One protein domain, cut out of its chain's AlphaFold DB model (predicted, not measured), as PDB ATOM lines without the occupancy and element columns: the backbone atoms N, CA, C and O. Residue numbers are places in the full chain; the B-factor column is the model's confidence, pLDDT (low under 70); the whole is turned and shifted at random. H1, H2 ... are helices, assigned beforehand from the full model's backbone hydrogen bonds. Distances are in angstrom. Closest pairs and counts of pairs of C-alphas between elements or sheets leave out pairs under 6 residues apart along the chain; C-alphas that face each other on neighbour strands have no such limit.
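What this domain is: This is residues 213 to 218 and 238 to 307 of the 405 residues of an uncharacterized protein of Zostera marina (UniProt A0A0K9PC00). H3, the longest helix, makes a V with H2; H4 lies at the side of H3, and H1 is set off from these three, beyond a long link. The printed part has 76 residues with four named helices, H1 to H4, and no named strand. The class is all helix; the whole is compact, with a radius of gyration of the C-alphas of 13.1 A and spans of 33 by 32 by 20 A.

Where its parts are: H3, residues 283 to 294, 15.2 A long, begins at C-alpha 283 (168.182, 166.825, 145.051). H2 is residues 265 to 273, H4 residues 299 to 305, and H1 residues 242 to 252, 15.3 A long, from C-alpha 242 (147.180, 187.854, 149.681).

How they stand to each other: With residues 289 to 294 alone, H3 touches H2 at a steep tilt of 55 degrees, opposite ways; the closest C-alphas, of Pro 266 and Gly 293, are 3.9 A apart. With residues 288 to 292 alone, H3 only just touches H4, with 3 pairs of C-alphas within 8 A, the closest those of Cys 291 and Ile 302, 7.1 A. H1 is apart from H2, H3 and H4. Every O i to N i+4 pair is within hydrogen-bond range in H1, H2 and H3, and 2 of 3 in H4.

The domain as a whole: The farthest C-alphas, of Pro 242 and Lys 307, are 36.9 A apart. Residues 219 to 237 are cut out, a gap of 28.2 A between C-alphas 218 and 238. The link from H1 to H2 is long. The pLDDT is under 70 at residues 215 to 218 and 238 to 239.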
ATOM      1  N   LYS A 213     159.821 165.404 139.036       73.88
ATOM      2  CA  LYS A 213     160.671 166.146 138.102       73.88
ATOM      3  C   LYS A 213     161.441 167.214 138.881       73.88
ATOM      4  O   LYS A 213     160.850 168.172 139.362       73.88
ATOM      5  N   LEU A 214     162.751 167.021 139.037       73.50
ATOM      6  CA  LEU A 214     163.626 167.967 139.747       73.50
ATOM      7  C   LEU A 214     164.301 168.971 138.803       73.50
ATOM      8  O   LEU A 214     164.604 170.091 139.209       73.50
ATOM      9  N   ASN A 215     164.502 168.575 137.542       67.81
ATOM     10  CA  ASN A 215     165.162 169.372 136.515       67.81
ATOM     11  C   ASN A 215     164.149 169.754 135.433       67.81
ATOM     12  O   ASN A 215     163.613 168.881 134.760       67.81
ATOM     13  N   TYR A 216     163.925 171.054 135.265       64.75
ATOM     14  CA  TYR A 216     163.070 171.646 134.232       64.75
ATOM     15  C   TYR A 216     163.892 172.285 133.098       64.75
ATOM     16  O   TYR A 216     163.331 172.726 132.102       64.75
ATOM     17  N   GLU A 217     165.221 172.337 133.233       56.41
ATOM     18  CA  GLU A 217     166.122 173.002 132.279       56.41
ATOM     19  C   GLU A 217     166.439 172.156 131.029       56.41
ATOM     20  O   GLU A 217     166.859 172.709 130.016       56.41
ATOM     21  N   THR A 218     166.224 170.834 131.056       49.50
ATOM     22  CA  THR A 218     166.640 169.904 129.982       49.50
ATOM     23  C   THR A 218     165.526 169.447 129.029       49.50
ATOM     24  O   THR A 218     165.811 168.724 128.079       49.50
ATOM     25  N   ASP A 238     144.729 180.875 142.773       55.12
ATOM     26  CA  ASP A 238     145.178 181.710 143.883       55.12
ATOM     27  C   ASP A 238     145.483 180.771 145.066       55.12
ATOM     28  O   ASP A 238     144.712 180.638 146.012       55.12
ATOM     29  N   ILE A 239     146.581 180.012 144.960       64.94
ATOM     30  CA  ILE A 239     146.993 178.945 145.886       64.94
ATOM     31  C   ILE A 239     147.216 179.533 147.281       64.94
ATOM     32  O   ILE A 239     147.090 178.839 148.290       64.94
ATOM     33  N   LEU A 240     147.561 180.818 147.327       76.06
ATOM     34  CA  LEU A 240     147.909 181.548 148.526       76.06
ATOM     35  C   LEU A 240     147.017 182.776 148.666       76.06
ATOM     36  O   LEU A 240     146.814 183.534 147.720       76.06
ATOM     37  N   LEU A 241     146.546 183.006 149.890       83.62
ATOM     38  CA  LEU A 241     145.866 184.246 150.240       83.62
ATOM     39  C   LEU A 241     146.832 185.441 150.087       83.62
ATOM     40  O   LEU A 241     148.032 185.287 150.334       83.62
ATOM     41  N   PRO A 242     146.334 186.661 149.810       88.19
ATOM     42  CA  PRO A 242     147.180 187.854 149.681       88.19
ATOM     43  C   PRO A 242     148.119 188.089 150.879       88.19
ATOM     44  O   PRO A 242     149.287 188.432 150.710       88.19
ATOM     45  N   HIS A 243     147.648 187.832 152.105       89.50
ATOM     46  CA  HIS A 243     148.473 187.934 153.315       89.50
ATOM     47  C   HIS A 243     149.565 186.860 153.403       89.50
ATOM     48  O   HIS A 243     150.628 187.116 153.965       89.50
ATOM     49  N   ALA A 244     149.323 185.663 152.863       88.50
ATOM     50  CA  ALA A 244     150.341 184.620 152.782       88.50
ATOM     51  C   ALA A 244     151.454 185.019 151.805       88.50
ATOM     52  O   ALA A 244     152.622 184.825 152.120       88.50
ATOM     53  N   MET A 245     151.103 185.658 150.684       90.25
ATOM     54  CA  MET A 245     152.091 186.191 149.745       90.25
ATOM     55  C   MET A 245     152.949 187.290 150.382       90.25
ATOM     56  O   MET A 245     154.166 187.258 150.251       90.25
ATOM     57  N   LYS A 246     152.340 188.213 151.142       91.88
ATOM     58  CA  LYS A 246     153.094 189.246 151.868       91.88
ATOM     59  C   LYS A 246     154.070 188.644 152.886       91.88
ATOM     60  O   LYS A 246     155.224 189.037 152.912       91.88
ATOM     61  N   ARG A 247     153.636 187.655 153.679       93.31
ATOM     62  CA  ARG A 247     154.530 186.946 154.617       93.31
ATOM     63  C   ARG A 247     155.694 186.260 153.900       93.31
ATOM     64  O   ARG A 247     156.803 186.247 154.421       93.31
ATOM     65  N   LEU A 248     155.439 185.685 152.725       92.25
ATOM     66  CA  LEU A 248     156.472 185.041 151.918       92.25
ATOM     67  C   LEU A 248     157.489 186.058 151.376       92.25
ATOM     68  O   LEU A 248     158.680 185.765 151.366       92.25
ATOM     69  N   ASP A 249     157.028 187.245 150.978       93.12
ATOM     70  CA  ASP A 249     157.883 188.367 150.574       93.12
ATOM     71  C   ASP A 249     158.689 188.929 151.759       93.12
ATOM     72  O   ASP A 249     159.892 189.152 151.666       93.12
ATOM     73  N   ASP A 250     158.070 189.069 152.930       95.12
ATOM     74  CA  ASP A 250     158.781 189.492 154.138       95.12
ATOM     75  C   ASP A 250     159.865 188.460 154.541       95.12
ATOM     76  O   ASP A 250     160.965 188.838 154.947       95.12
ATOM     77  N   TYR A 251     159.599 187.157 154.378       94.75
ATOM     78  CA  TYR A 251     160.589 186.092 154.591       94.75
ATOM     79  C   TYR A 251     161.707 186.104 153.537       94.75
ATOM     80  O   TYR A 251     162.874 185.962 153.894       94.75
ATOM     81  N   SER A 252     161.384 186.311 152.253       94.31
ATOM     82  CA  SER A 252     162.384 186.360 151.171       94.31
ATOM     83  C   SER A 252     163.376 187.516 151.355       94.31
ATOM     84  O   SER A 252     164.563 187.377 151.058       94.31
ATOM     85  N   ASN A 253     162.903 188.625 151.926       95.94
ATOM     86  CA  ASN A 253     163.708 189.787 152.286       95.94
ATOM     87  C   ASN A 253     164.397 189.662 153.664       95.94
ATOM     88  O   ASN A 253     165.044 190.608 154.110       95.94
ATOM     89  N   ASN A 254     164.301 188.506 154.335       92.75
ATOM     90  CA  ASN A 254     164.843 188.230 155.674       92.75
ATOM     91  C   ASN A 254     164.287 189.125 156.803       92.75
ATOM     92  O   ASN A 254     164.950 189.317 157.823       92.75
ATOM     93  N   PHE A 255     163.078 189.677 156.656       92.69
ATOM     94  CA  PHE A 255     162.432 190.470 157.712       92.69
ATOM     95  C   PHE A 255     161.755 189.614 158.784       92.69
ATOM     96  O   PHE A 255     161.496 190.099 159.887       92.69
ATOM     97  N   VAL A 256     161.436 188.357 158.468       92.50
ATOM     98  CA  VAL A 256     160.666 187.466 159.338       92.50
ATOM     99  C   VAL A 256     161.323 186.089 159.408       92.50
ATOM    100  O   VAL A 256     161.928 185.629 158.446       92.50
ATOM    101  N   ASP A 257     161.200 185.428 160.558       91.06
ATOM    102  CA  ASP A 257     161.692 184.069 160.785       91.06
ATOM    103  C   ASP A 257     160.816 182.995 160.101       91.06
ATOM    104  O   ASP A 257     159.611 183.182 159.878       91.06
ATOM    105  N   TYR A 258     161.407 181.831 159.818       90.00
ATOM    106  CA  TYR A 258     160.778 180.753 159.047       90.00
ATOM    107  C   TYR A 258     159.515 180.193 159.715       90.00
ATOM    108  O   TYR A 258     158.614 179.712 159.029       90.00
ATOM    109  N   HIS A 259     159.393 180.291 161.043       91.19
ATOM    110  CA  HIS A 259     158.209 179.841 161.781       91.19
ATOM    111  C   HIS A 259     156.901 180.467 161.273       91.19
ATOM    112  O   HIS A 259     155.845 179.844 161.363       91.19
ATOM    113  N   THR A 260     156.962 181.672 160.706       90.94
ATOM    114  CA  THR A 260     155.785 182.397 160.202       90.94
ATOM    115  C   THR A 260     155.287 181.930 158.837       90.94
ATOM    116  O   THR A 260     154.174 182.301 158.458       90.94
ATOM    117  N   ILE A 261     156.093 181.146 158.114       91.62
ATOM    118  CA  ILE A 261     155.765 180.582 156.798       91.62
ATOM    119  C   ILE A 261     155.582 179.060 156.839       91.62
ATOM    120  O   ILE A 261     155.277 178.459 155.810       91.62
ATOM    121  N   LEU A 262     155.762 178.416 158.000       91.25
ATOM    122  CA  LEU A 262     155.652 176.958 158.147       91.25
ATOM    123  C   LEU A 262     154.285 176.418 157.708       91.25
ATOM    124  O   LEU A 262     154.215 175.316 157.171       91.25
ATOM    125  N   ASP A 263     153.211 177.188 157.883       90.62
ATOM    126  CA  ASP A 263     151.866 176.849 157.407       90.62
ATOM    127  C   ASP A 263     151.770 176.799 155.872       90.62
ATOM    128  O   ASP A 263     150.953 176.060 155.317       90.62
ATOM    129  N   LEU A 264     152.630 177.547 155.177       91.12
ATOM    130  CA  LEU A 264     152.683 177.612 153.718       91.12
ATOM    131  C   LEU A 264     153.529 176.484 153.113       91.12
ATOM    132  O   LEU A 264     153.274 176.076 151.979       91.12
ATOM    133  N   VAL A 265     154.501 175.948 153.860       92.25
ATOM    134  CA  VAL A 265     155.442 174.923 153.371       92.25
ATOM    135  C   VAL A 265     154.724 173.680 152.823       92.25
ATOM    136  O   VAL A 265     155.038 173.288 151.696       92.25
ATOM    137  N   PRO A 266     153.718 173.082 153.497       91.94
ATOM    138  CA  PRO A 266     152.991 171.944 152.938       91.94
ATOM    139  C   PRO A 266     152.240 172.273 151.647       91.94
ATOM    140  O   PRO A 266     152.128 171.426 150.765       91.94
ATOM    141  N   ILE A 267     151.709 173.493 151.520       89.88
ATOM    142  CA  ILE A 267     150.991 173.930 150.318       89.88
ATOM    143  C   ILE A 267     151.972 174.012 149.149       89.88
ATOM    144  O   ILE A 267     151.737 173.393 148.112       89.88
ATOM    145  N   LEU A 268     153.090 174.712 149.340       90.31
ATOM    146  CA  LEU A 268     154.126 174.884 148.324       90.31
ATOM    147  C   LEU A 268     154.760 173.551 147.919       90.31
ATOM    148  O   LEU A 268     154.912 173.289 146.728       90.31
ATOM    149  N   ALA A 269     155.058 172.679 148.886       92.19
ATOM    150  CA  ALA A 269     155.614 171.360 148.614       92.19
ATOM    151  C   ALA A 269     154.669 170.520 147.745       92.19
ATOM    152  O   ALA A 269     155.101 169.971 146.738       92.19
ATOM    153  N   ARG A 270     153.369 170.464 148.068       89.94
ATOM    154  CA  ARG A 270     152.393 169.730 147.241       89.94
ATOM    155  C   ARG A 270     152.372 170.231 145.802       89.94
ATOM    156  O   ARG A 270     152.377 169.426 144.883       89.94
ATOM    157  N   GLN A 271     152.370 171.543 145.612       85.44
ATOM    158  CA  GLN A 271     152.342 172.146 144.280       85.44
ATOM    159  C   GLN A 271     153.624 171.848 143.490       85.44
ATOM    160  O   GLN A 271     153.566 171.417 142.340       85.44
ATOM    161  N   TYR A 272     154.781 171.965 144.140       88.62
ATOM    162  CA  TYR A 272     156.065 171.589 143.557       88.62
ATOM    163  C   TYR A 272     156.087 170.124 143.100       88.62
ATOM    164  O   TYR A 272     156.340 169.823 141.937       88.62
ATOM    165  N   PHE A 273     155.742 169.204 143.999       88.75
ATOM    166  CA  PHE A 273     155.813 167.765 143.758       88.75
ATOM    167  C   PHE A 273     154.751 167.230 142.788       88.75
ATOM    168  O   PHE A 273     154.955 166.176 142.188       88.75
ATOM    169  N   LEU A 274     153.646 167.957 142.595       84.12
ATOM    170  CA  LEU A 274     152.652 167.689 141.549       84.12
ATOM    171  C   LEU A 274     153.013 168.343 140.202       84.12
ATOM    172  O   LEU A 274     152.279 168.188 139.231       84.12
ATOM    173  N   GLY A 275     154.134 169.063 140.120       80.31
ATOM    174  CA  GLY A 275     154.628 169.663 138.884       80.31
ATOM    175  C   GLY A 275     153.905 170.939 138.453       80.31
ATOM    176  O   GLY A 275     154.044 171.340 137.299       80.31
ATOM    177  N   THR A 276     153.150 171.593 139.344       80.50
ATOM    178  CA  THR A 276     152.492 172.876 139.031       80.50
ATOM    179  C   THR A 276     153.455 174.058 139.122       80.50
ATOM    180  O   THR A 276     153.249 175.069 138.452       80.50
ATOM    181  N   ILE A 277     154.518 173.931 139.924       81.69
ATOM    182  CA  ILE A 277     155.579 174.930 140.074       81.69
ATOM    183  C   ILE A 277     156.834 174.434 139.335       81.69
ATOM    184  O   ILE A 277     157.529 173.563 139.862       81.69
ATOM    185  N   PRO A 278     157.153 174.971 138.142       79.88
ATOM    186  CA  PRO A 278     158.303 174.537 137.353       79.88
ATOM    187  C   PRO A 278     159.589 175.227 137.830       79.88
ATOM    188  O   PRO A 278     160.062 176.180 137.214       79.88
ATOM    189  N   ILE A 279     160.135 174.784 138.964       83.94
ATOM    190  CA  ILE A 279     161.393 175.304 139.526       83.94
ATOM    191  C   ILE A 279     162.422 174.179 139.606       83.94
ATOM    192  O   ILE A 279     162.115 173.064 140.023       83.94
ATOM    193  N   THR A 280     163.667 174.469 139.242       87.25
ATOM    194  CA  THR A 280     164.779 173.548 139.463       87.25
ATOM    195  C   THR A 280     165.231 173.609 140.919       87.25
ATOM    196  O   THR A 280     165.580 174.669 141.434       87.25
ATOM    197  N   LEU A 281     165.199 172.467 141.611       87.56
ATOM    198  CA  LEU A 281     165.754 172.328 142.959       87.56
ATOM    199  C   LEU A 281     166.849 171.271 142.941       87.56
ATOM    200  O   LEU A 281     166.707 170.224 142.309       87.56
ATOM    201  N   SER A 282     167.924 171.510 143.695       89.94
ATOM    202  CA  SER A 282     168.911 170.454 143.921       89.94
ATOM    203  C   SER A 282     168.259 169.251 144.626       89.94
ATOM    204  O   SER A 282     167.323 169.433 145.414       89.94
ATOM    205  N   PRO A 283     168.760 168.018 144.426       87.50
ATOM    206  CA  PRO A 283     168.182 166.825 145.051       87.50
ATOM    207  C   PRO A 283     168.098 166.912 146.578       87.50
ATOM    208  O   PRO A 283     167.141 166.423 147.179       87.50
ATOM    209  N   VAL A 284     169.067 167.581 147.211       88.88
ATOM    210  CA  VAL A 284     169.086 167.804 148.662       88.88
ATOM    211  C   VAL A 284     168.007 168.806 149.071       88.88
ATOM    212  O   VAL A 284     167.224 168.513 149.970       88.88
ATOM    213  N   GLN A 285     167.891 169.946 148.379       91.31
ATOM    214  CA  GLN A 285     166.830 170.931 148.642       91.31
ATOM    215  C   GLN A 285     165.435 170.323 148.465       91.31
ATOM    216  O   GLN A 285     164.567 170.517 149.316       91.31
ATOM    217  N   ALA A 286     165.230 169.540 147.403       91.62
ATOM    218  CA  ALA A 286     163.982 168.822 147.177       91.62
ATOM    219  C   ALA A 286     163.703 167.809 148.297       91.62
ATOM    220  O   ALA A 286     162.582 167.733 148.785       91.62
ATOM    221  N   SER A 287     164.719 167.081 148.766       91.56
ATOM    222  CA  SER A 287     164.562 166.134 149.878       91.56
ATOM    223  C   SER A 287     164.166 166.840 151.180       91.56
ATOM    224  O   SER A 287     163.278 166.365 151.892       91.56
ATOM    225  N   VAL A 288     164.763 167.997 151.483       92.56
ATOM    226  CA  VAL A 288     164.391 168.809 152.656       92.56
ATOM    227  C   VAL A 288     162.946 169.297 152.533       92.56
ATOM    228  O   VAL A 288     162.154 169.108 153.459       92.56
ATOM    229  N   LEU A 289     162.567 169.848 151.373       93.00
ATOM    230  CA  LEU A 289     161.197 170.292 151.102       93.00
ATOM    231  C   LEU A 289     160.189 169.137 151.206       93.00
ATOM    232  O   LEU A 289     159.092 169.323 151.730       93.00
ATOM    233  N   PHE A 290     160.563 167.938 150.754       93.69
ATOM    234  CA  PHE A 290     159.754 166.726 150.866       93.69
ATOM    235  C   PHE A 290     159.499 166.350 152.329       93.69
ATOM    236  O   PHE A 290     158.351 166.157 152.737       93.69
ATOM    237  N   CYS A 291     160.555 166.298 153.143       94.00
ATOM    238  CA  CYS A 291     160.448 165.923 154.550       94.00
ATOM    239  C   CYS A 291     159.641 166.952 155.353       94.00
ATOM    240  O   CYS A 291     158.763 166.578 156.134       94.00
ATOM    241  N   MET A 292     159.903 168.246 155.143       93.25
ATOM    242  CA  MET A 292     159.201 169.322 155.847       93.25
ATOM    243  C   MET A 292     157.748 169.455 155.388       93.25
ATOM    244  O   MET A 292     156.846 169.535 156.218       93.25
ATOM    245  N   GLY A 293     157.517 169.488 154.075       92.88
ATOM    246  CA  GLY A 293     156.222 169.848 153.504       92.88
ATOM    247  C   GLY A 293     155.280 168.679 153.240       92.88
ATOM    248  O   GLY A 293     154.071 168.846 153.387       92.88
ATOM    249  N   LEU A 294     155.791 167.504 152.856       93.44
ATOM    250  CA  LEU A 294     154.943 166.334 152.589       93.44
ATOM    251  C   LEU A 294     154.866 165.388 153.785       93.44
ATOM    252  O   LEU A 294     153.769 164.971 154.142       93.44
ATOM    253  N   GLN A 295     155.989 165.077 154.437       94.19
ATOM    254  CA  GLN A 295     156.002 164.181 155.606       94.19
ATOM    255  C   GLN A 295     155.773 164.900 156.946       94.19
ATOM    256  O   GLN A 295     155.712 164.249 157.991       94.19
ATOM    257  N   ASN A 296     155.632 166.232 156.952       92.12
ATOM    258  CA  ASN A 296     155.430 167.037 158.163       92.12
ATOM    259  C   ASN A 296     156.456 166.697 159.268       92.12
ATOM    260  O   ASN A 296     156.112 166.441 160.435       92.12
ATOM    261  N   ARG A 297     157.734 166.597 158.879       90.62
ATOM    262  CA  ARG A 297     158.859 166.361 159.788       90.62
ATOM    263  C   ARG A 297     159.461 167.677 160.255       90.62
ATOM    264  O   ARG A 297     159.544 168.648 159.512       90.62
ATOM    265  N   ASN A 298     159.917 167.671 161.503       88.69
ATOM    266  CA  ASN A 298     160.657 168.789 162.070       88.69
ATOM    267  C   ASN A 298     162.108 168.776 161.582       88.69
ATOM    268  O   ASN A 298     162.660 167.719 161.276       88.69
ATOM    269  N   ILE A 299     162.743 169.945 161.612       87.81
ATOM    270  CA  ILE A 299     164.139 170.138 161.192       87.81
ATOM    271  C   ILE A 299     165.095 169.206 161.953       87.81
ATOM    272  O   ILE A 299     165.972 168.609 161.341       87.81
ATOM    273  N   SER A 300     164.867 168.973 163.250       87.88
ATOM    274  CA  SER A 300     165.687 168.052 164.055       87.88
ATOM    275  C   SER A 300     165.674 166.609 163.543       87.88
ATOM    276  O   SER A 300     166.652 165.890 163.699       87.88
ATOM    277  N   TYR A 301     164.567 166.163 162.939       83.81
ATOM    278  CA  TYR A 301     164.502 164.833 162.329       83.81
ATOM    279  C   TYR A 301     165.348 164.789 161.052       83.81
ATOM    280  O   TYR A 301     166.109 163.851 160.840       83.81
ATOM    281  N   ILE A 302     165.251 165.839 160.236       85.62
ATOM    282  CA  ILE A 302     165.985 165.968 158.972       85.62
ATOM    283  C   ILE A 302     167.493 166.001 159.225       85.62
ATOM    284  O   ILE A 302     168.240 165.348 158.512       85.62
ATOM    285  N   GLU A 303     167.938 166.691 160.275       85.62
ATOM    286  CA  GLU A 303     169.347 166.728 160.678       85.62
ATOM    287  C   GLU A 303     169.907 165.335 161.012       85.62
ATOM    288  O   GLU A 303     171.078 165.055 160.759       85.62
ATOM    289  N   ILE A 304     169.080 164.444 161.568       83.88
ATOM    290  CA  ILE A 304     169.485 163.076 161.900       83.88
ATOM    291  C   ILE A 304     169.529 162.195 160.650       83.88
ATOM    292  O   ILE A 304     170.481 161.429 160.493       83.88
ATOM    293  N   ASP A 305     168.508 162.293 159.797       78.88
ATOM    294  CA  ASP A 305     168.316 161.415 158.635       78.88
ATOM    295  C   ASP A 305     169.208 161.821 157.447       78.88
ATOM    296  O   ASP A 305     169.697 160.969 156.713       78.88
ATOM    297  N   MET A 306     169.480 163.121 157.284       81.69
ATOM    298  CA  MET A 306     170.301 163.687 156.203       81.69
ATOM    299  C   MET A 306     171.707 164.068 156.665       81.69
ATOM    300  O   MET A 306     172.273 165.065 156.205       81.69
ATOM    301  N   LYS A 307     172.289 163.299 157.591       75.88
ATOM    302  CA  LYS A 307     173.676 163.541 157.994       75.88
ATOM    303  C   LYS A 307     174.584 163.454 156.769       75.88
ATOM    304  O   LYS A 307     174.500 162.469 156.031       75.88
TER     305      LYS A 307